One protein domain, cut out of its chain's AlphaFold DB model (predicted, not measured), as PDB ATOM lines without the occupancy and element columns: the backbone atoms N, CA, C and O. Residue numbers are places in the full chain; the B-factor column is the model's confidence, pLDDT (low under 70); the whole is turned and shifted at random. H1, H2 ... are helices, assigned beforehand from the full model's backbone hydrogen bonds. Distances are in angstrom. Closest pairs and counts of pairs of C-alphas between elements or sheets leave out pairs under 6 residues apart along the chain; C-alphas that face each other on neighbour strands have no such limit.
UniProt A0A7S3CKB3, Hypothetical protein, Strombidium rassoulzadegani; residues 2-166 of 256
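Overview. This is residues 2 to 166 of the 256 residues of the protein "Hypothetical protein" of Strombidium rassoulzadegani (UniProt A0A7S3CKB3). One very long helix, H6, splays away from a hairpin of two long helices, H3 and H4, as an open V, and its residues 135 to 166 stick out as a free arm. The small helices H2 and H5 sit at the closed end of the V, and H1 lies loosely beside H3. The printed part has 165 residues with six named helices, H1 to H6 in order, and no named strand: all helix. It is extended, with a radius of gyration of the C-alphas of 24.0 A and spans of 88 by 39 by 27 A.

Along the chain. H6, residues 117 to 166, is 73.4 A long and ends at C-alpha 166, (-9.741, 1.120, 25.096). H3, residues 34 to 64, measures 44.3 A; H4, residues 70 to 99, 43.4 A. H1 is residues 2 to 12, from C-alpha 2 at (13.261, 41.489, -15.505); H2 is 18 to 22 and H5 106 to 115.

Arrangement. H3, H4 and H6 form an up-and-down bundle, each running against the one before. H6 touches H4 with residues 120 to 130 alone, closest at the C-alphas of Gln 92 and Gly 130, 6.7 A, at 37 degrees, only just steep. The hairpin H3 and H4 touch at a shallow tilt of 9 degrees, closest at the C-alphas of Asn 56 and Lys 77, 6.4 A. H1 only just touches H3, with 3 pairs of C-alphas within 8 A, through Phe 43 alone. H2 touches H5, closest at the C-alphas of Cys 18 and Cys 111, 6.1 A. Every O i to N i+4 pair is within hydrogen-bond range in H1, H4, H5 and H6, 26 of 27 in H3, and 0 of 1 in H2, where 1 of 2 O i to N i+3 pairs is.

Size, cuts and confidence. The C-alphas farthest apart, Ala 24 and Met 166, are 89.0 A apart. The printed part has no cut; the link H2 to H3 is long. Mean pLDDT of the printed part is 81.5, with 41 residues under 70, among them 2 to 36.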
ATOM      1  N   CYS A   2      14.037  41.921 -14.322       55.06
ATOM      2  CA  CYS A   2      13.261  41.489 -15.505       55.06
ATOM      3  C   CYS A   2      13.077  42.577 -16.583       55.06
ATOM      4  O   CYS A   2      13.428  42.342 -17.727       55.06
ATOM      5  N   TYR A   3      12.631  43.790 -16.230       55.62
ATOM      6  CA  TYR A   3      12.376  44.870 -17.204       55.62
ATOM      7  C   TYR A   3      13.595  45.321 -18.016       55.62
ATOM      8  O   TYR A   3      13.467  45.629 -19.193       55.62
ATOM      9  N   LEU A   4      14.781  45.329 -17.402       59.09
ATOM     10  CA  LEU A   4      16.030  45.655 -18.094       59.09
ATOM     11  C   LEU A   4      16.371  44.591 -19.136       59.09
ATOM     12  O   LEU A   4      16.811  44.940 -20.220       59.09
ATOM     13  N   PHE A   5      16.092  43.321 -18.830       63.62
ATOM     14  CA  PHE A   5      16.256  42.214 -19.765       63.62
ATOM     15  C   PHE A   5      15.250  42.296 -20.922       63.62
ATOM     16  O   PHE A   5      15.630  42.055 -22.058       63.62
ATOM     17  N   VAL A   6      14.002  42.714 -20.660       63.16
ATOM     18  CA  VAL A   6      12.987  42.965 -21.707       63.16
ATOM     19  C   VAL A   6      13.418  44.083 -22.644       63.16
ATOM     20  O   VAL A   6      13.349  43.923 -23.855       63.16
ATOM     21  N   ILE A   7      13.856  45.214 -22.090       62.41
ATOM     22  CA  ILE A   7      14.267  46.378 -22.879       62.41
ATOM     23  C   ILE A   7      15.521  46.043 -23.687       62.41
ATOM     24  O   ILE A   7      15.542  46.319 -24.881       62.41
ATOM     25  N   LEU A   8      16.515  45.380 -23.076       63.81
ATOM     26  CA  LEU A   8      17.686  44.881 -23.799       63.81
ATOM     27  C   LEU A   8      17.268  43.931 -24.918       63.81
ATOM     28  O   LEU A   8      17.703  44.103 -26.046       63.81
ATOM     29  N   PHE A   9      16.389  42.972 -24.638       66.38
ATOM     30  CA  PHE A   9      15.940  41.997 -25.624       66.38
ATOM     31  C   PHE A   9      15.210  42.655 -26.801       66.38
ATOM     32  O   PHE A   9      15.603  42.450 -27.943       66.38
ATOM     33  N   LEU A  10      14.228  43.520 -26.524       62.97
ATOM     34  CA  LEU A  10      13.503  44.289 -27.541       62.97
ATOM     35  C   LEU A  10      14.419  45.236 -28.331       62.97
ATOM     36  O   LEU A  10      14.112  45.553 -29.474       62.97
ATOM     37  N   SER A  11      15.526  45.686 -27.734       61.38
ATOM     38  CA  SER A  11      16.531  46.513 -28.413       61.38
ATOM     39  C   SER A  11      17.568  45.710 -29.207       61.38
ATOM     40  O   SER A  11      18.172  46.255 -30.126       61.38
ATOM     41  N   LEU A  12      17.788  44.438 -28.857       61.97
ATOM     42  CA  LEU A  12      18.778  43.555 -29.481       61.97
ATOM     43  C   LEU A  12      18.189  42.720 -30.620       61.97
ATOM     44  O   LEU A  12      18.918  42.362 -31.542       61.97
ATOM     45  N   THR A  13      16.896  42.395 -30.574       56.00
ATOM     46  CA  THR A  13      16.218  41.739 -31.695       56.00
ATOM     47  C   THR A  13      15.782  42.797 -32.710       56.00
ATOM     48  O   THR A  13      14.939  43.629 -32.364       56.00
ATOM     49  N   PRO A  14      16.327  42.802 -33.939       55.75
ATOM     50  CA  PRO A  14      15.951  43.782 -34.948       55.75
ATOM     51  C   PRO A  14      14.452  43.710 -35.275       55.75
ATOM     52  O   PRO A  14      13.816  42.658 -35.200       55.75
ATOM     53  N   ILE A  15      13.877  44.862 -35.628       54.72
ATOM     54  CA  ILE A  15      12.496  44.981 -36.106       54.72
ATOM     55  C   ILE A  15      12.394  44.190 -37.422       54.72
ATOM     56  O   ILE A  15      13.105  44.517 -38.364       54.72
ATOM     57  N   ASP A  16      11.549  43.150 -37.464       56.91
ATOM     58  CA  ASP A  16      11.402  42.217 -38.601       56.91
ATOM     59  C   ASP A  16      11.474  42.872 -39.986       56.91
ATOM     60  O   ASP A  16      10.512  43.472 -40.469       56.91
ATOM     61  N   GLU A  17      12.574  42.630 -40.693       52.81
ATOM     62  CA  GLU A  17      12.686  42.930 -42.123       52.81
ATOM     63  C   GLU A  17      11.784  42.021 -42.981       52.81
ATOM     64  O   GLU A  17      11.486  42.353 -44.126       52.81
ATOM     65  N   CYS A  18      11.278  40.905 -42.430       57.47
ATOM     66  CA  CYS A  18      10.283  40.052 -43.095       57.47
ATOM     67  C   CYS A  18       8.945  40.785 -43.349       57.47
ATOM     68  O   CYS A  18       8.178  40.372 -44.216       57.47
ATOM     69  N   SER A  19       8.698  41.910 -42.659       51.75
ATOM     70  CA  SER A  19       7.591  42.849 -42.918       51.75
ATOM     71  C   SER A  19       7.554  43.402 -44.316       51.75
ATOM     72  O   SER A  19       6.495  43.479 -44.937       51.75
ATOM     73  N   GLN A  20       8.720  43.813 -44.795       54.09
ATOM     74  CA  GLN A  20       8.806  44.618 -46.001       54.09
ATOM     75  C   GLN A  20       8.556  43.765 -47.250       54.09
ATOM     76  O   GLN A  20       8.105  44.289 -48.261       54.09
ATOM     77  N   MET A  21       8.769  42.443 -47.166       53.22
ATOM     78  CA  MET A  21       8.462  41.508 -48.257       53.22
ATOM     79  C   MET A  21       6.955  41.212 -48.373       53.22
ATOM     80  O   MET A  21       6.461  40.991 -49.473       53.22
ATOM     81  N   ILE A  22       6.204  41.285 -47.266       51.28
ATOM     82  CA  ILE A  22       4.745  41.060 -47.240       51.28
ATOM     83  C   ILE A  22       3.965  42.292 -47.704       51.28
ATOM     84  O   ILE A  22       2.930  42.163 -48.350       51.28
ATOM     85  N   GLU A  23       4.438  43.502 -47.406       52.22
ATOM     86  CA  GLU A  23       3.741  44.734 -47.805       52.22
ATOM     87  C   GLU A  23       3.633  44.878 -49.339       52.22
ATOM     88  O   GLU A  23       2.713  45.525 -49.843       52.22
ATOM     89  N   ALA A  24       4.505  44.182 -50.083       54.56
ATOM     90  CA  ALA A  24       4.456  44.057 -51.539       54.56
ATOM     91  C   ALA A  24       3.335  43.125 -52.060       54.56
ATOM     92  O   ALA A  24       2.890  43.303 -53.192       54.56
ATOM     93  N   ASN A  25       2.828  42.186 -51.249       56.16
ATOM     94  CA  ASN A  25       1.766  41.238 -51.608       56.16
ATOM     95  C   ASN A  25       0.721  41.168 -50.479       56.16
ATOM     96  O   ASN A  25       0.865  40.410 -49.527       56.16
ATOM     97  N   LYS A  26      -0.340  41.982 -50.584       55.28
ATOM     98  CA  LYS A  26      -1.440  42.137 -49.605       55.28
ATOM     99  C   LYS A  26      -1.862  40.825 -48.913       55.28
ATOM    100  O   LYS A  26      -2.635  40.051 -49.472       55.28
ATOM    101  N   ILE A  27      -1.468  40.669 -47.651       51.91
ATOM    102  CA  ILE A  27      -2.040  39.701 -46.701       51.91
ATOM    103  C   ILE A  27      -2.992  40.444 -45.748       51.91
ATOM    104  O   ILE A  27      -2.733  41.579 -45.338       51.91
ATOM    105  N   GLU A  28      -4.121  39.815 -45.403       49.81
ATOM    106  CA  GLU A  28      -5.072  40.319 -44.408       49.81
ATOM    107  C   GLU A  28      -4.385  40.602 -43.060       49.81
ATOM    108  O   GLU A  28      -3.610  39.803 -42.538       49.81
ATOM    109  N   ARG A  29      -4.720  41.755 -42.467       47.47
ATOM    110  CA  ARG A  29      -4.151  42.363 -41.242       47.47
ATOM    111  C   ARG A  29      -4.102  41.497 -39.965       47.47
ATOM    112  O   ARG A  29      -3.663  41.995 -38.934       47.47
ATOM    113  N   LEU A  30      -4.530  40.238 -39.996       45.25
ATOM    114  CA  LEU A  30      -4.568  39.338 -38.837       45.25
ATOM    115  C   LEU A  30      -3.203  38.739 -38.453       45.25
ATOM    116  O   LEU A  30      -3.050  38.275 -37.332       45.25
ATOM    117  N   HIS A  31      -2.204  38.765 -39.339       49.41
ATOM    118  CA  HIS A  31      -0.957  38.007 -39.148       49.41
ATOM    119  C   HIS A  31       0.153  38.731 -38.360       49.41
ATOM    120  O   HIS A  31       1.098  38.093 -37.901       49.41
ATOM    121  N   TRP A  32       0.068  40.055 -38.209       48.34
ATOM    122  CA  TRP A  32       1.214  40.899 -37.828       48.34
ATOM    123  C   TRP A  32       1.417  41.112 -36.322       48.34
ATOM    124  O   TRP A  32       2.472  41.587 -35.903       48.34
ATOM    125  N   LEU A  33       0.421  40.779 -35.497       52.50
ATOM    126  CA  LEU A  33       0.442  41.103 -34.070       52.50
ATOM    127  C   LEU A  33       0.885  39.943 -33.157       52.50
ATOM    128  O   LEU A  33       1.347  40.220 -32.055       52.50
ATOM    129  N   ASP A  34       0.857  38.682 -33.595       59.97
ATOM    130  CA  ASP A  34       0.958  37.535 -32.672       59.97
ATOM    131  C   ASP A  34       2.345  37.345 -32.013       59.97
ATOM    132  O   ASP A  34       2.427  37.031 -30.824       59.97
ATOM    133  N   GLU A  35       3.452  37.545 -32.738       63.12
ATOM    134  CA  GLU A  35       4.781  37.079 -32.287       63.12
ATOM    135  C   GLU A  35       5.459  37.998 -31.257       63.12
ATOM    136  O   GLU A  35       6.019  37.529 -30.266       63.12
ATOM    137  N   LYS A  36       5.364  39.321 -31.429       68.31
ATOM    138  CA  LYS A  36       5.911  40.303 -30.466       68.31
ATOM    139  C   LYS A  36       4.991  40.513 -29.275       68.31
ATOM    140  O   LYS A  36       5.459  40.713 -28.153       68.31
ATOM    141  N   GLN A  37       3.677  40.428 -29.495       73.75
ATOM    142  CA  GLN A  37       2.728  40.378 -28.387       73.75
ATOM    143  C   GLN A  37       3.015  39.187 -27.489       73.75
ATOM    144  O   GLN A  37       2.816  39.291 -26.282       73.75
ATOM    145  N   TRP A  38       3.558  38.101 -28.049       77.56
ATOM    146  CA  TRP A  38       3.920  36.945 -27.264       77.56
ATOM    147  C   TRP A  38       4.940  37.269 -26.159       77.56
ATOM    148  O   TRP A  38       4.638  37.227 -24.962       77.56
ATOM    149  N   THR A  39       6.134  37.715 -26.509       75.38
ATOM    150  CA  THR A  39       7.125  38.077 -25.484       75.38
ATOM    151  C   THR A  39       6.627  39.177 -24.534       75.38
ATOM    152  O   THR A  39       6.839  39.076 -23.325       75.38
ATOM    153  N   ILE A  40       5.888  40.180 -25.021       78.81
ATOM    154  CA  ILE A  40       5.327  41.254 -24.176       78.81
ATOM    155  C   ILE A  40       4.339  40.717 -23.130       78.81
ATOM    156  O   ILE A  40       4.389  41.109 -21.956       78.81
ATOM    157  N   VAL A  41       3.433  39.825 -23.525       83.50
ATOM    158  CA  VAL A  41       2.442  39.263 -22.605       83.50
ATOM    159  C   VAL A  41       3.111  38.322 -21.604       83.50
ATOM    160  O   VAL A  41       2.764  38.393 -20.426       83.50
ATOM    161  N   TYR A  42       4.133  37.550 -21.994       84.06
ATOM    162  CA  TYR A  42       4.938  36.769 -21.040       84.06
ATOM    163  C   TYR A  42       5.504  37.647 -19.909       84.06
ATOM    164  O   TYR A  42       5.370  37.335 -18.721       84.06
ATOM    165  N   PHE A  43       6.095  38.793 -20.260       82.25
ATOM    166  CA  PHE A  43       6.644  39.715 -19.263       82.25
ATOM    167  C   PHE A  43       5.564  40.423 -18.445       82.25
ATOM    168  O   PHE A  43       5.767  40.688 -17.260       82.25
ATOM    169  N   THR A  44       4.398  40.673 -19.037       85.94
ATOM    170  CA  THR A  44       3.236  41.204 -18.314       85.94
ATOM    171  C   THR A  44       2.736  40.193 -17.286       85.94
ATOM    172  O   THR A  44       2.522  40.541 -16.129       85.94
ATOM    173  N   ILE A  45       2.625  38.924 -17.667       86.94
ATOM    174  CA  ILE A  45       2.256  37.827 -16.775       86.94
ATOM    175  C   ILE A  45       3.294  37.675 -15.645       86.94
ATOM    176  O   ILE A  45       2.917  37.552 -14.478       86.94
ATOM    177  N   SER A  46       4.587  37.796 -15.956       82.75
ATOM    178  CA  SER A  46       5.664  37.806 -14.951       82.75
ATOM    179  C   SER A  46       5.529  38.987 -13.976       82.75
ATOM    180  O   SER A  46       5.706  38.843 -12.768       82.75
ATOM    181  N   PHE A  47       5.150  40.169 -14.468       87.12
ATOM    182  CA  PHE A  47       4.853  41.317 -13.610       87.12
ATOM    183  C   PHE A  47       3.616  41.089 -12.730       87.12
ATOM    184  O   PHE A  47       3.624  41.455 -11.552       87.12
ATOM    185  N   LEU A  48       2.579  40.424 -13.250       88.62
ATOM    186  CA  LEU A  48       1.411  40.036 -12.456       88.62
ATOM    187  C   LEU A  48       1.788  39.099 -11.298       88.62
ATOM    188  O   LEU A  48       1.167  39.192 -10.240       88.62
ATOM    189  N   GLN A  49       2.822  38.260 -11.434       88.31
ATOM    190  CA  GLN A  49       3.335  37.466 -10.305       88.31
ATOM    191  C   GLN A  49       3.918  38.354  -9.198       88.31
ATOM    192  O   GLN A  49       3.627  38.139  -8.025       88.31
ATOM    193  N   ILE A  50       4.672  39.397  -9.557       88.88
ATOM    194  CA  ILE A  50       5.213  40.358  -8.580       88.88
ATOM    195  C   ILE A  50       4.069  41.086  -7.860       88.88
ATOM    196  O   ILE A  50       4.108  41.284  -6.643       88.88
ATOM    197  N   LEU A  51       3.025  41.477  -8.597       89.94
ATOM    198  CA  LEU A  51       1.836  42.090  -8.004       89.94
ATOM    199  C   LEU A  51       1.083  41.122  -7.091       89.94
ATOM    200  O   LEU A  51       0.646  41.527  -6.014       89.94
ATOM    201  N   ARG A  52       0.967  39.848  -7.477       92.31
ATOM    202  CA  ARG A  52       0.411  38.787  -6.630       92.31
ATOM    203  C   ARG A  52       1.184  38.674  -5.317       92.31
ATOM    204  O   ARG A  52       0.555  38.559  -4.268       92.31
ATOM    205  N   ASP A  53       2.511  38.735  -5.348       91.06
ATOM    206  CA  ASP A  53       3.335  38.608  -4.142       91.06
ATOM    207  C   ASP A  53       3.146  39.807  -3.202       91.06
ATOM    208  O   ASP A  53       2.916  39.624  -2.003       91.06
ATOM    209  N   LYS A  54       3.087  41.027  -3.751       93.94
ATOM    210  CA  LYS A  54       2.707  42.226  -2.981       93.94
ATOM    211  C   LYS A  54       1.285  42.135  -2.422       93.94
ATOM    212  O   LYS A  54       1.045  42.497  -1.272       93.94
ATOM    213  N   ALA A  55       0.331  41.627  -3.202       94.25
ATOM    214  CA  ALA A  55      -1.037  41.412  -2.738       94.25
ATOM    215  C   ALA A  55      -1.085  40.373  -1.605       94.25
ATOM    216  O   ALA A  55      -1.805  40.558  -0.624       94.25
ATOM    217  N   ASN A  56      -0.282  39.310  -1.688       94.00
ATOM    218  CA  ASN A  56      -0.159  38.298  -0.640       94.00
ATOM    219  C   ASN A  56       0.392  38.877   0.670       94.00
ATOM    220  O   ASN A  56      -0.089  38.500   1.746       94.00
ATOM    221  N   GLU A  57       1.375  39.775   0.590       95.44
ATOM    222  CA  GLU A  57       1.912  40.518   1.734       95.44
ATOM    223  C   GLU A  57       0.850  41.441   2.344       95.44
ATOM    224  O   GLU A  57       0.594  41.392   3.549       95.44
ATOM    225  N   TYR A  58       0.139  42.195   1.509       95.31
ATOM    226  CA  TYR A  58      -0.942  43.066   1.962       95.31
ATOM    227  C   TYR A  58      -2.070  42.285   2.660       95.31
ATOM    228  O   TYR A  58      -2.513  42.652   3.749       95.31
ATOM    229  N   VAL A  59      -2.494  41.151   2.096       96.00
ATOM    230  CA  VAL A  59      -3.502  40.262   2.705       96.00
ATOM    231  C   VAL A  59      -2.999  39.660   4.022       96.00
ATOM    232  O   VAL A  59      -3.787  39.448   4.945       96.00
ATOM    233  N   ASN A  60      -1.697  39.378   4.141       94.88
ATOM    234  CA  ASN A  60      -1.107  38.952   5.410       94.88
ATOM    235  C   ASN A  60      -1.203  40.044   6.474       94.88
ATOM    236  O   ASN A  60      -1.607  39.731   7.594       94.88
ATOM    237  N   LYS A  61      -0.892  41.291   6.112       96.88
ATOM    238  CA  LYS A  61      -0.987  42.442   7.012       96.88
ATOM    239  C   LYS A  61      -2.421  42.661   7.499       96.88
ATOM    240  O   LYS A  61      -2.646  42.741   8.700       96.88
ATOM    241  N   LEU A  62      -3.407  42.621   6.599       95.69
ATOM    242  CA  LEU A  62      -4.825  42.735   6.973       95.69
ATOM    243  C   LEU A  62      -5.283  41.655   7.964       95.69
ATOM    244  O   LEU A  62      -6.165  41.905   8.780       95.69
ATOM    245  N   TYR A  63      -4.727  40.447   7.869       95.38
ATOM    246  CA  TYR A  63      -5.023  39.377   8.818       95.38
ATOM    247  C   TYR A  63      -4.348  39.595  10.174       95.38
ATOM    248  O   TYR A  63      -4.955  39.287  11.187       95.38
ATOM    249  N   GLN A  64      -3.118  40.117  10.199       96.38
ATOM    250  CA  GLN A  64      -2.427  40.451  11.451       96.38
ATOM    251  C   GLN A  64      -3.097  41.605  12.203       96.38
ATOM    252  O   GLN A  64      -3.060  41.635  13.423       96.38
ATOM    253  N   GLU A  65      -3.726  42.530  11.481       97.25
ATOM    254  CA  GLU A  65      -4.522  43.624  12.050       97.25
ATOM    255  C   GLU A  65      -5.956  43.187  12.432       97.25
ATOM    256  O   GLU A  65      -6.810  44.040  12.656       97.25
ATOM    257  N   ASP A  66      -6.262  41.880  12.421       95.12
ATOM    258  CA  ASP A  66      -7.592  41.294  12.684       95.12
ATOM    259  C   ASP A  66      -8.740  41.853  11.818       95.12
ATOM    260  O   ASP A  66      -9.927  41.663  12.091       95.12
ATOM    261  N   ARG A  67      -8.413  42.495  10.690       95.94
ATOM    262  CA  ARG A  67      -9.401  43.100   9.780       95.94
ATOM    263  C   ARG A  67     -10.123  42.073   8.914       95.94
ATOM    264  O   ARG A  67     -11.175  42.368   8.346       95.94
ATOM    265  N   ILE A  68      -9.550  40.880   8.754       96.12
ATOM    266  CA  ILE A  68     -10.120  39.783   7.962       96.12
ATOM    267  C   ILE A  68      -9.965  38.439   8.676       96.12
ATOM    268  O   ILE A  68      -8.951  38.162   9.304       96.12
ATOM    269  N   SER A  69     -10.942  37.545   8.506       96.31
ATOM    270  CA  SER A  69     -10.877  36.193   9.070       96.31
ATOM    271  C   SER A  69      -9.883  35.286   8.332       96.31
ATOM    272  O   SER A  69      -9.637  35.445   7.130       96.31
ATOM    273  N   TYR A  70      -9.381  34.252   9.019       93.00
ATOM    274  CA  TYR A  70      -8.492  33.239   8.431       93.00
ATOM    275  C   TYR A  70      -9.084  32.604   7.161       93.00
ATOM    276  O   TYR A  70      -8.401  32.477   6.142       93.00
ATOM    277  N   ARG A  71     -10.381  32.261   7.183       93.88
ATOM    278  CA  ARG A  71     -11.080  31.670   6.030       93.88
ATOM    279  C   ARG A  71     -11.091  32.624   4.831       93.88
ATOM    280  O   ARG A  71     -10.897  32.175   3.703       93.88
ATOM    281  N   ARG A  72     -11.279  33.931   5.058       93.94
ATOM    282  CA  ARG A  72     -11.246  34.947   3.993       93.94
ATOM    283  C   ARG A  72      -9.832  35.127   3.439       93.94
ATOM    284  O   ARG A  72      -9.670  35.084   2.223       93.94
ATOM    285  N   LYS A  73      -8.815  35.226   4.305       94.19
ATOM    286  CA  LYS A  73      -7.394  35.251   3.909       94.19
ATOM    287  C   LYS A  73      -7.030  34.054   3.031       94.19
ATOM    288  O   LYS A  73      -6.458  34.234   1.961       94.19
ATOM    289  N   SER A  74      -7.375  32.845   3.473       92.31
ATOM    290  CA  SER A  74      -7.078  31.610   2.743       92.31
ATOM    291  C   SER A  74      -7.724  31.612   1.354       92.31
ATOM    292  O   SER A  74      -7.025  31.401   0.367       92.31
ATOM    293  N   ARG A  75      -9.017  31.954   1.252       94.69
ATOM    294  CA  ARG A  75      -9.722  32.040  -0.041       94.69
ATOM    295  C   ARG A  75      -9.098  33.057  -0.995       94.69
ATOM    296  O   ARG A  75      -8.919  32.734  -2.162       94.69
ATOM    297  N   ILE A  76      -8.749  34.253  -0.509       94.88
ATOM    298  CA  ILE A  76      -8.113  35.287  -1.341       94.88
ATOM    299  C   ILE A  76      -6.765  34.788  -1.864       94.88
ATOM    300  O   ILE A  76      -6.517  34.858  -3.063       94.88
ATOM    301  N   LYS A  77      -5.918  34.233  -0.990       93.38
ATOM    302  CA  LYS A  77      -4.602  33.719  -1.390       93.38
ATOM    303  C   LYS A  77      -4.698  32.587  -2.408       93.38
ATOM    304  O   LYS A  77      -3.987  32.611  -3.405       93.38
ATOM    305  N   VAL A  78      -5.587  31.620  -2.176       92.75
ATOM    306  CA  VAL A  78      -5.814  30.516  -3.118       92.75
ATOM    307  C   VAL A  78      -6.322  31.055  -4.454       92.75
ATOM    308  O   VAL A  78      -5.791  30.674  -5.491       92.75
ATOM    309  N   GLY A  79      -7.281  31.985  -4.441       94.12
ATOM    310  CA  GLY A  79      -7.797  32.611  -5.659       94.12
ATOM    311  C   GLY A  79      -6.716  33.339  -6.460       94.12
ATOM    312  O   GLY A  79      -6.612  33.130  -7.665       94.12
ATOM    313  N   LEU A  80      -5.868  34.131  -5.793       93.06
ATOM    314  CA  LEU A  80      -4.748  34.829  -6.432       93.06
ATOM    315  C   LEU A  80      -3.771  33.857  -7.102       93.06
ATOM    316  O   LEU A  80      -3.365  34.087  -8.237       93.06
ATOM    317  N   VAL A  81      -3.416  32.762  -6.424       90.88
ATOM    318  CA  VAL A  81      -2.544  31.729  -7.002       90.88
ATOM    319  C   VAL A  81      -3.217  31.087  -8.214       90.88
ATOM    320  O   VAL A  81      -2.637  31.108  -9.293       90.88
ATOM    321  N   VAL A  82      -4.450  30.592  -8.077       92.69
ATOM    322  CA  VAL A  82      -5.168  29.892  -9.158       92.69
ATOM    323  C   VAL A  82      -5.305  30.759 -10.411       92.69
ATOM    324  O   VAL A  82      -5.044  30.276 -11.509       92.69
ATOM    325  N   VAL A  83      -5.673  32.035 -10.264       93.88
ATOM    326  CA  VAL A  83      -5.817  32.953 -11.407       93.88
ATOM    327  C   VAL A  83      -4.479  33.165 -12.111       93.88
ATOM    328  O   VAL A  83      -4.407  33.057 -13.333       93.88
ATOM    329  N   THR A  84      -3.406  33.439 -11.363       90.88
ATOM    330  CA  THR A  84      -2.086  33.658 -11.965       90.88
ATOM    331  C   THR A  84      -1.559  32.400 -12.655       90.88
ATOM    332  O   THR A  84      -1.039  32.508 -13.764       90.88
ATOM    333  N   GLU A  85      -1.724  31.220 -12.058       90.19
ATOM    334  CA  GLU A  85      -1.276  29.960 -12.665       90.19
ATOM    335  C   GLU A  85      -2.089  29.591 -13.914       90.19
ATOM    336  O   GLU A  85      -1.520  29.162 -14.917       90.19
ATOM    337  N   ALA A  86      -3.404  29.837 -13.915       92.75
ATOM    338  CA  ALA A  86      -4.245  29.622 -15.095       92.75
ATOM    339  C   ALA A  86      -3.820  30.511 -16.276       92.75
ATOM    340  O   ALA A  86      -3.777  30.045 -17.416       92.75
ATOM    341  N   LEU A  87      -3.451  31.769 -16.005       92.75
ATOM    342  CA  LEU A  87      -2.917  32.675 -17.024       92.75
ATOM    343  C   LEU A  87      -1.577  32.176 -17.586       92.75
ATOM    344  O   LEU A  87      -1.409  32.179 -18.801       92.75
ATOM    345  N   HIS A  88      -0.654  31.698 -16.741       91.12
ATOM    346  CA  HIS A  88       0.616  31.116 -17.206       91.12
ATOM    347  C   HIS A  88       0.400  29.867 -18.055       91.12
ATOM    348  O   HIS A  88       1.053  29.694 -19.081       91.12
ATOM    349  N   PHE A  89      -0.520  28.996 -17.644       92.75
ATOM    350  CA  PHE A  89      -0.829  27.787 -18.395       92.75
ATOM    351  C   PHE A  89      -1.422  28.115 -19.766       92.75
ATOM    352  O   PHE A  89      -0.924  27.628 -20.781       92.75
ATOM    353  N   GLY A  90      -2.423  29.001 -19.816       92.19
ATOM    354  CA  GLY A  90      -2.992  29.473 -21.080       92.19
ATOM    355  C   GLY A  90      -1.937  30.120 -21.979       92.19
ATOM    356  O   GLY A  90      -1.907  29.872 -23.183       92.19
ATOM    357  N   TRP A  91      -1.015  30.873 -21.378       91.50
ATOM    358  CA  TRP A  91       0.105  31.486 -22.077       91.50
ATOM    359  C   TRP A  91       1.070  30.476 -22.699       91.50
ATOM    360  O   TRP A  91       1.443  30.599 -23.868       91.50
ATOM    361  N   GLN A  92       1.446  29.452 -21.935       92.62
ATOM    362  CA  GLN A  92       2.308  28.372 -22.401       92.62
ATOM    363  C   GLN A  92       1.650  27.608 -23.556       92.62
ATOM    364  O   GLN A  92       2.304  27.327 -24.560       92.62
ATOM    365  N   VAL A  93       0.350  27.305 -23.454       92.62
ATOM    366  CA  VAL A  93      -0.415  26.657 -24.534       92.62
ATOM    367  C   VAL A  93      -0.421  27.532 -25.787       92.62
ATOM    368  O   VAL A  93      -0.069  27.054 -26.864       92.62
ATOM    369  N   TYR A  94      -0.742  28.819 -25.647       89.69
ATOM    370  CA  TYR A  94      -0.731  29.768 -26.760       89.69
ATOM    371  C   TYR A  94       0.652  29.881 -27.420       89.69
ATOM    372  O   TYR A  94       0.759  29.884 -28.644       89.69
ATOM    373  N   GLY A  95       1.726  29.875 -26.624       89.19
ATOM    374  CA  GLY A  95       3.095  29.864 -27.140       89.19
ATOM    375  C   GLY A  95       3.445  28.626 -27.952       89.19
ATOM    376  O   GLY A  95       4.072  28.754 -28.999       89.19
ATOM    377  N   ASN A  96       2.993  27.444 -27.529       90.44
ATOM    378  CA  ASN A  96       3.156  26.229 -28.330       90.44
ATOM    379  C   ASN A  96       2.374  26.319 -29.648       90.44
ATOM    380  O   ASN A  96       2.902  25.929 -30.686       90.44
ATOM    381  N   LEU A  97       1.149  26.861 -29.622       89.06
ATOM    382  CA  LEU A  97       0.349  27.045 -30.837       89.06
ATOM    383  C   LEU A  97       1.046  27.955 -31.849       89.06
ATOM    384  O   LEU A  97       0.999  27.653 -33.034       89.06
ATOM    385  N   ILE A  98       1.687  29.039 -31.400       83.38
ATOM    386  CA  ILE A  98       2.456  29.930 -32.281       83.38
ATOM    387  C   ILE A  98       3.729  29.240 -32.774       83.38
ATOM    388  O   ILE A  98       3.989  29.240 -33.974       83.38
ATOM    389  N   TYR A  99       4.508  28.642 -31.868       85.44
ATOM    390  CA  TYR A  99       5.812  28.060 -32.195       85.44
ATOM    391  C   TYR A  99       5.713  26.923 -33.221       85.44
ATOM    392  O   TYR A  99       6.525  26.845 -34.138       85.44
ATOM    393  N   TYR A 100       4.689  26.072 -33.104       85.69
ATOM    394  CA  TYR A 100       4.449  24.959 -34.027       85.69
ATOM    395  C   TYR A 100       3.476  25.300 -35.166       85.69
ATOM    396  O   TYR A 100       3.103  24.408 -35.934       85.69
ATOM    397  N   ARG A 101       3.044  26.563 -35.302       81.38
ATOM    398  CA  ARG A 101       2.158  26.980 -36.398       81.38
ATOM    399  C   ARG A 101       2.892  26.813 -37.728       81.38
ATOM    400  O   ARG A 101       3.847  27.532 -38.008       81.38
ATOM    401  N   GLN A 102       2.405  25.906 -38.569       74.69
ATOM    402  CA  GLN A 102       2.849  25.799 -39.958       74.69
ATOM    403  C   GLN A 102       2.253  26.952 -40.767       74.69
ATOM    404  O   GLN A 102       1.044  27.189 -40.715       74.69
ATOM    405  N   ILE A 103       3.102  27.681 -41.488       73.19
ATOM    406  CA  ILE A 103       2.675  28.756 -42.383       73.19
ATOM    407  C   ILE A 103       2.759  28.212 -43.807       73.19
ATOM    408  O   ILE A 103       3.809  27.696 -44.173       73.19
ATOM    409  N   PRO A 104       1.675  28.286 -44.598       69.44
ATOM    410  CA  PRO A 104       1.645  27.707 -45.942       69.44
ATOM    411  C   PRO A 104       2.591  28.403 -46.935       69.44
ATOM    412  O   PRO A 104       2.882  27.842 -47.985       69.44
ATOM    413  N   ASP A 105       3.063  29.608 -46.613       71.00
ATOM    414  CA  ASP A 105       4.054  30.353 -47.386       71.00
ATOM    415  C   ASP A 105       5.483  29.952 -46.969       71.00
ATOM    416  O   ASP A 105       5.981  30.330 -45.901       71.00
ATOM    417  N   GLU A 106       6.131  29.158 -47.823       73.38
ATOM    418  CA  GLU A 106       7.482  28.623 -47.623       73.38
ATOM    419  C   GLU A 106       8.554  29.731 -47.599       73.38
ATOM    420  O   GLU A 106       9.536  29.633 -46.857       73.38
ATOM    421  N   GLU A 107       8.349  30.828 -48.337       69.56
ATOM    422  CA  GLU A 107       9.264  31.975 -48.363       69.56
ATOM    423  C   GLU A 107       9.199  32.748 -47.040       69.56
ATOM    424  O   GLU A 107      10.232  33.116 -46.465       69.56
ATOM    425  N   PHE A 108       7.994  32.907 -46.487       68.94
ATOM    426  CA  PHE A 108       7.812  33.497 -45.165       68.94
ATOM    427  C   PHE A 108       8.392  32.618 -44.050       68.94
ATOM    428  O   PHE A 108       9.082  33.122 -43.156       68.94
ATOM    429  N   GLN A 109       8.160  31.303 -44.111       72.19
ATOM    430  CA  GLN A 109       8.726  30.358 -43.146       72.19
ATOM    431  C   GLN A 109      10.260  30.414 -43.155       72.19
ATOM    432  O   GLN A 109      10.886  30.469 -42.092       72.19
ATOM    433  N   LYS A 110      10.861  30.470 -44.346       72.50
ATOM    434  CA  LYS A 110      12.306  30.617 -44.518       72.50
ATOM    435  C   LYS A 110      12.816  31.964 -44.001       72.50
ATOM    436  O   LYS A 110      13.823  31.994 -43.304       72.50
ATOM    437  N   CYS A 111      12.092  33.063 -44.228       70.56
ATOM    438  CA  CYS A 111      12.448  34.375 -43.675       70.56
ATOM    439  C   CYS A 111      12.461  34.378 -42.139       70.56
ATOM    440  O   CYS A 111      13.418  34.868 -41.539       70.56
ATOM    441  N   ARG A 112      11.442  33.788 -41.494       72.06
ATOM    442  CA  ARG A 112      11.385  33.660 -40.026       72.06
ATOM    443  C   ARG A 112      12.582  32.874 -39.481       72.06
ATOM    444  O   ARG A 112      13.165  33.277 -38.476       72.06
ATOM    445  N   GLN A 113      12.943  31.777 -40.145       72.81
ATOM    446  CA  GLN A 113      14.048  30.914 -39.733       72.81
ATOM    447  C   GLN A 113      15.422  31.568 -39.959       72.81
ATOM    448  O   GLN A 113      16.275  31.523 -39.072       72.81
ATOM    449  N   ASP A 114      15.621  32.199 -41.120       69.88
ATOM    450  CA  ASP A 114      16.931  32.675 -41.573       69.88
ATOM    451  C   ASP A 114      17.238  34.107 -41.105       69.88
ATOM    452  O   ASP A 114      18.386  34.412 -40.779       69.88
ATOM    453  N   ARG A 115      16.236  34.999 -41.037       64.25
ATOM    454  CA  ARG A 115      16.451  36.402 -40.634       64.25
ATOM    455  C   ARG A 115      16.299  36.655 -39.138       64.25
ATOM    456  O   ARG A 115      16.857  37.636 -38.654       64.25
ATOM    457  N   ASN A 116      15.567  35.817 -38.399       68.94
ATOM    458  CA  ASN A 116      15.346  36.037 -36.964       68.94
ATOM    459  C   ASN A 116      15.551  34.779 -36.087       68.94
ATOM    460  O   ASN A 116      14.695  34.435 -35.264       68.94
ATOM    461  N   PRO A 117      16.710  34.095 -36.191       75.38
ATOM    462  CA  PRO A 117      16.983  32.887 -35.408       75.38
ATOM    463  C   PRO A 117      17.022  33.156 -33.894       75.38
ATOM    464  O   PRO A 117      16.678  32.285 -33.094       75.38
ATOM    465  N   GLY A 118      17.399  34.374 -33.482       76.25
ATOM    466  CA  GLY A 118      17.421  34.779 -32.075       76.25
ATOM    467  C   GLY A 118      16.029  34.802 -31.441       76.25
ATOM    468  O   GLY A 118      15.868  34.374 -30.294       76.25
ATOM    469  N   PHE A 119      15.008  35.231 -32.188       75.56
ATOM    470  CA  PHE A 119      13.624  35.197 -31.721       75.56
ATOM    471  C   PHE A 119      13.130  33.759 -31.527       75.56
ATOM    472  O   PHE A 119      12.638  33.430 -30.446       75.56
ATOM    473  N   LEU A 120      13.339  32.882 -32.517       78.88
ATOM    474  CA  LEU A 120      12.941  31.471 -32.433       78.88
ATOM    475  C   LEU A 120      13.630  30.754 -31.260       78.88
ATOM    476  O   LEU A 120      12.979  30.039 -30.496       78.88
ATOM    477  N   PHE A 121      14.936  30.982 -31.082       83.38
ATOM    478  CA  PHE A 121      15.685  30.455 -29.941       83.38
ATOM    479  C   PHE A 121      15.113  30.965 -28.616       83.38
ATOM    480  O   PHE A 121      14.945  30.195 -27.673       83.38
ATOM    481  N   THR A 122      14.750  32.245 -28.546       81.31
ATOM    482  CA  THR A 122      14.166  32.823 -27.331       81.31
ATOM    483  C   THR A 122      12.788  32.249 -27.026       81.31
ATOM    484  O   THR A 122      12.524  31.906 -25.873       81.31
ATOM    485  N   MET A 123      11.929  32.080 -28.035       83.62
ATOM    486  CA  MET A 123      10.647  31.393 -27.861       83.62
ATOM    487  C   MET A 123      10.849  29.982 -27.317       83.62
ATOM    488  O   MET A 123      10.209  29.608 -26.334       83.62
ATOM    489  N   LEU A 124      11.782  29.230 -27.904       88.12
ATOM    490  CA  LEU A 124      12.118  27.889 -27.447       88.12
ATOM    491  C   LEU A 124      12.599  27.891 -25.988       88.12
ATOM    492  O   LEU A 124      12.117  27.091 -25.188       88.12
ATOM    493  N   MET A 125      13.497  28.806 -25.613       88.88
ATOM    494  CA  MET A 125      13.978  28.926 -24.232       88.88
ATOM    495  C   MET A 125      12.845  29.250 -23.252       88.88
ATOM    496  O   MET A 125      12.757  28.619 -22.200       88.88
ATOM    497  N   ILE A 126      11.949  30.184 -23.589       87.38
ATOM    498  CA  ILE A 126      10.791  30.524 -22.745       87.38
ATOM    499  C   ILE A 126       9.861  29.314 -22.593       87.38
ATOM    500  O   ILE A 126       9.427  29.021 -21.478       87.38
ATOM    501  N   LEU A 127       9.600  28.570 -23.674       91.88
ATOM    502  CA  LEU A 127       8.788  27.356 -23.606       91.88
ATOM    503  C   LEU A 127       9.435  26.297 -22.703       91.88
ATOM    504  O   LEU A 127       8.750  25.747 -21.842       91.88
ATOM    505  N   ILE A 128      10.740  26.047 -22.847       94.06
ATOM    506  CA  ILE A 128      11.488  25.103 -22.000       94.06
ATOM    507  C   ILE A 128      11.414  25.517 -20.527       94.06
ATOM    508  O   ILE A 128      11.086  24.688 -19.676       94.06
ATOM    509  N   LEU A 129      11.663  26.791 -20.217       90.62
ATOM    510  CA  LEU A 129      11.568  27.311 -18.850       90.62
ATOM    511  C   LEU A 129      10.150  27.162 -18.281       90.62
ATOM    512  O   LEU A 129      10.000  26.767 -17.125       90.62
ATOM    513  N   GLY A 130       9.116  27.402 -19.093       91.81
ATOM    514  CA  GLY A 130       7.720  27.175 -18.715       91.81
ATOM    515  C   GLY A 130       7.431  25.710 -18.377       91.81
ATOM    516  O   GLY A 130       6.807  25.421 -17.355       91.81
ATOM    517  N   TYR A 131       7.940  24.762 -19.168       94.94
ATOM    518  CA  TYR A 131       7.801  23.335 -18.864       94.94
ATOM    519  C   TYR A 131       8.529  22.934 -17.578       94.94
ATOM    520  O   TYR A 131       7.948  22.231 -16.749       94.94
ATOM    521  N   ILE A 132       9.758  23.416 -17.368       95.12
ATOM    522  CA  ILE A 132      10.510  23.182 -16.124       95.12
ATOM    523  C   ILE A 132       9.721  23.714 -14.923       95.12
ATOM    524  O   ILE A 132       9.568  23.004 -13.927       95.12
ATOM    525  N   TYR A 133       9.172  24.926 -15.032       91.75
ATOM    526  CA  TYR A 133       8.330  25.522 -14.000       91.75
ATOM    527  C   TYR A 133       7.132  24.626 -13.645       91.75
ATOM    528  O   TYR A 133       6.933  24.319 -12.467       91.75
ATOM    529  N   PHE A 134       6.380  24.138 -14.639       92.88
ATOM    530  CA  PHE A 134       5.227  23.263 -14.394       92.88
ATOM    531  C   PHE A 134       5.614  21.915 -13.783       92.88
ATOM    532  O   PHE A 134       4.909  21.431 -12.897       92.88
ATOM    533  N   VAL A 135       6.736  21.323 -14.202       95.38
ATOM    534  CA  VAL A 135       7.239  20.072 -13.611       95.38
ATOM    535  C   VAL A 135       7.600  20.281 -12.141       95.38
ATOM    536  O   VAL A 135       7.150  19.517 -11.287       95.38
ATOM    537  N   VAL A 136       8.354  21.337 -11.821       94.62
ATOM    538  CA  VAL A 136       8.722  21.669 -10.434       94.62
ATOM    539  C   VAL A 136       7.476  21.942  -9.589       94.62
ATOM    540  O   VAL A 136       7.357  21.421  -8.477       94.62
ATOM    541  N   TYR A 137       6.522  22.708 -10.122       90.88
ATOM    542  CA  TYR A 137       5.256  22.997  -9.452       90.88
ATOM    543  C   TYR A 137       4.453  21.719  -9.167       90.88
ATOM    544  O   TYR A 137       3.988  21.512  -8.045       90.88
ATOM    545  N   PHE A 138       4.338  20.826 -10.152       93.38
ATOM    546  CA  PHE A 138       3.630  19.557 -10.007       93.38
ATOM    547  C   PHE A 138       4.274  18.659  -8.942       93.38
ATOM    548  O   PHE A 138       3.575  18.147  -8.065       93.38
ATOM    549  N   VAL A 139       5.606  18.532  -8.948       96.81
ATOM    550  CA  VAL A 139       6.348  17.785  -7.918       96.81
ATOM    551  C   VAL A 139       6.101  18.373  -6.528       96.81
ATOM    552  O   VAL A 139       5.829  17.630  -5.585       96.81
ATOM    553  N   PHE A 140       6.130  19.699  -6.389       94.31
ATOM    554  CA  PHE A 140       5.844  20.365  -5.117       94.31
ATOM    555  C   PHE A 140       4.428  20.055  -4.604       94.31
ATOM    556  O   PHE A 140       4.260  19.708  -3.432       94.31
ATOM    557  N   VAL A 141       3.413  20.099  -5.474       92.62
ATOM    558  CA  VAL A 141       2.032  19.733  -5.112       92.62
ATOM    559  C   VAL A 141       1.941  18.269  -4.677       92.62
ATOM    560  O   VAL A 141       1.334  17.984  -3.643       92.62
ATOM    561  N   LEU A 142       2.579  17.344  -5.401       96.81
ATOM    562  CA  LEU A 142       2.604  15.926  -5.026       96.81
ATOM    563  C   LEU A 142       3.251  15.700  -3.659       96.81
ATOM    564  O   LEU A 142       2.723  14.926  -2.860       96.81
ATOM    565  N   LEU A 143       4.346  16.398  -3.353       97.38
ATOM    566  CA  LEU A 143       4.981  16.336  -2.037       97.38
ATOM    567  C   LEU A 143       4.032  16.821  -0.935       97.38
ATOM    568  O   LEU A 143       3.886  16.146   0.083       97.38
ATOM    569  N   LEU A 144       3.336  17.944  -1.138       94.69
ATOM    570  CA  LEU A 144       2.359  18.444  -0.165       94.69
ATOM    571  C   LEU A 144       1.197  17.466   0.046       94.69
ATOM    572  O   LEU A 144       0.802  17.222   1.189       94.69
ATOM    573  N   VAL A 145       0.677  16.875  -1.032       96.00
ATOM    574  CA  VAL A 145      -0.380  15.858  -0.962       96.00
ATOM    575  C   VAL A 145       0.124  14.613  -0.235       96.00
ATOM    576  O   VAL A 145      -0.555  14.128   0.668       96.00
ATOM    577  N   ALA A 146       1.326  14.127  -0.539       96.88
ATOM    578  CA  ALA A 146       1.919  12.977   0.136       96.88
ATOM    579  C   ALA A 146       2.111  13.229   1.641       96.88
ATOM    580  O   ALA A 146       1.767  12.376   2.461       96.88
ATOM    581  N   LEU A 147       2.592  14.414   2.028       97.00
ATOM    582  CA  LEU A 147       2.719  14.810   3.434       97.00
ATOM    583  C   LEU A 147       1.355  14.897   4.127       97.00
ATOM    584  O   LEU A 147       1.208  14.435   5.265       97.00
ATOM    585  N   PHE A 148       0.349  15.445   3.444       95.25
ATOM    586  CA  PHE A 148      -1.018  15.502   3.946       95.25
ATOM    587  C   PHE A 148      -1.598  14.098   4.153       95.25
ATOM    588  O   PHE A 148      -2.085  13.799   5.243       95.25
ATOM    589  N   LEU A 149      -1.477  13.213   3.159       95.81
ATOM    590  CA  LEU A 149      -1.934  11.825   3.232       95.81
ATOM    591  C   LEU A 149      -1.200  11.041   4.319       95.81
ATOM    592  O   LEU A 149      -1.840  10.323   5.085       95.81
ATOM    593  N   ARG A 150       0.118  11.227   4.463       96.31
ATOM    594  CA  ARG A 150       0.904  10.622   5.548       96.31
ATOM    595  C   ARG A 150       0.406  11.087   6.911       96.31
ATOM    596  O   ARG A 150       0.222  10.269   7.810       96.31
ATOM    597  N   ARG A 151       0.157  12.388   7.082       94.88
ATOM    598  CA  ARG A 151      -0.348  12.935   8.349       94.88
ATOM    599  C   ARG A 151      -1.775  12.478   8.642       94.88
ATOM    600  O   ARG A 151      -2.081  12.175   9.794       94.88
ATOM    601  N   TYR A 152      -2.618  12.397   7.617       93.38
ATOM    602  CA  TYR A 152      -3.973  11.867   7.719       93.38
ATOM    603  C   TYR A 152      -3.965  10.384   8.111       93.38
ATOM    604  O   TYR A 152      -4.620  10.006   9.080       93.38
ATOM    605  N   SER A 153      -3.162   9.567   7.425       93.62
ATOM    606  CA  SER A 153      -2.968   8.151   7.740       93.62
ATOM    607  C   SER A 153      -2.454   7.963   9.166       93.62
ATOM    608  O   SER A 153      -3.041   7.193   9.917       93.62
ATOM    609  N   ASN A 154      -1.441   8.726   9.589       91.25
ATOM    610  CA  ASN A 154      -0.895   8.610  10.941       91.25
ATOM    611  C   ASN A 154      -1.938   8.944  12.020       91.25
ATOM    612  O   ASN A 154      -2.070   8.214  12.997       91.25
ATOM    613  N   ARG A 155      -2.738  10.003  11.813       89.69
ATOM    614  CA  ARG A 155      -3.862  10.329  12.707       89.69
ATOM    615  C   ARG A 155      -4.906   9.218  12.736       89.69
ATOM    616  O   ARG A 155      -5.370   8.853  13.809       89.69
ATOM    617  N   ARG A 156      -5.267   8.669  11.575       91.06
ATOM    618  CA  ARG A 156      -6.234   7.569  11.481       91.06
ATOM    619  C   ARG A 156      -5.736   6.321  12.213       91.06
ATOM    620  O   ARG A 156      -6.505   5.718  12.955       91.06
ATOM    621  N   ASN A 157      -4.461   5.973  12.051       88.31
ATOM    622  CA  ASN A 157      -3.831   4.850  12.743       88.31
ATOM    623  C   ASN A 157      -3.814   5.071  14.258       88.31
ATOM    624  O   ASN A 157      -4.180   4.165  15.000       88.31
ATOM    625  N   GLN A 158      -3.469   6.280  14.713       86.75
ATOM    626  CA  GLN A 158      -3.497   6.640  16.131       86.75
ATOM    627  C   GLN A 158      -4.905   6.479  16.724       86.75
ATOM    628  O   GLN A 158      -5.068   5.787  17.723       86.75
ATOM    629  N   VAL A 159      -5.935   7.030  16.066       87.75
ATOM    630  CA  VAL A 159      -7.337   6.891  16.503       87.75
ATOM    631  C   VAL A 159      -7.769   5.420  16.542       87.75
ATOM    632  O   VAL A 159      -8.417   4.995  17.496       87.75
ATOM    633  N   SER A 160      -7.387   4.627  15.536       87.94
ATOM    634  CA  SER A 160      -7.691   3.192  15.490       87.94
ATOM    635  C   SER A 160      -7.034   2.418  16.637       87.94
ATOM    636  O   SER A 160      -7.682   1.563  17.234       87.94
ATOM    637  N   GLN A 161      -5.768   2.706  16.955       86.75
ATOM    638  CA  GLN A 161      -5.047   2.048  18.049       86.75
ATOM    639  C   GLN A 161      -5.646   2.404  19.410       86.75
ATOM    640  O   GLN A 161      -5.945   1.502  20.187       86.75
ATOM    641  N   THR A 162      -5.901   3.692  19.670       87.88
ATOM    642  CA  THR A 162      -6.573   4.153  20.896       87.88
ATOM    643  C   THR A 162      -7.913   3.438  21.087       87.88
ATOM    644  O   THR A 162      -8.188   2.931  22.169       87.88
ATOM    645  N   ALA A 163      -8.723   3.312  20.030       88.06
ATOM    646  CA  ALA A 163     -10.010   2.621  20.105       88.06
ATOM    647  C   ALA A 163      -9.887   1.110  20.386       88.06
ATOM    648  O   ALA A 163     -10.753   0.548  21.053       88.06
ATOM    649  N   GLN A 164      -8.843   0.446  19.880       88.75
ATOM    650  CA  GLN A 164      -8.593  -0.973  20.163       88.75
ATOM    651  C   GLN A 164      -8.125  -1.187  21.606       88.75
ATOM    652  O   GLN A 164      -8.709  -2.014  22.301       88.75
ATOM    653  N   ILE A 165      -7.163  -0.388  22.078       88.25
ATOM    654  CA  ILE A 165      -6.644  -0.470  23.451       88.25
ATOM    655  C   ILE A 165      -7.764  -0.202  24.466       88.25
ATOM    656  O   ILE A 165      -7.930  -0.939  25.432       88.25
ATOM    657  N   MET A 166      -8.604   0.807  24.220       87.94
ATOM    658  CA  MET A 166      -9.741   1.120  25.096       87.94
ATOM    659  C   MET A 166     -10.736  -0.043  25.239       87.94
ATOM    660  O   MET A 166     -11.404  -0.154  26.270       87.94
TER     661      MET A 166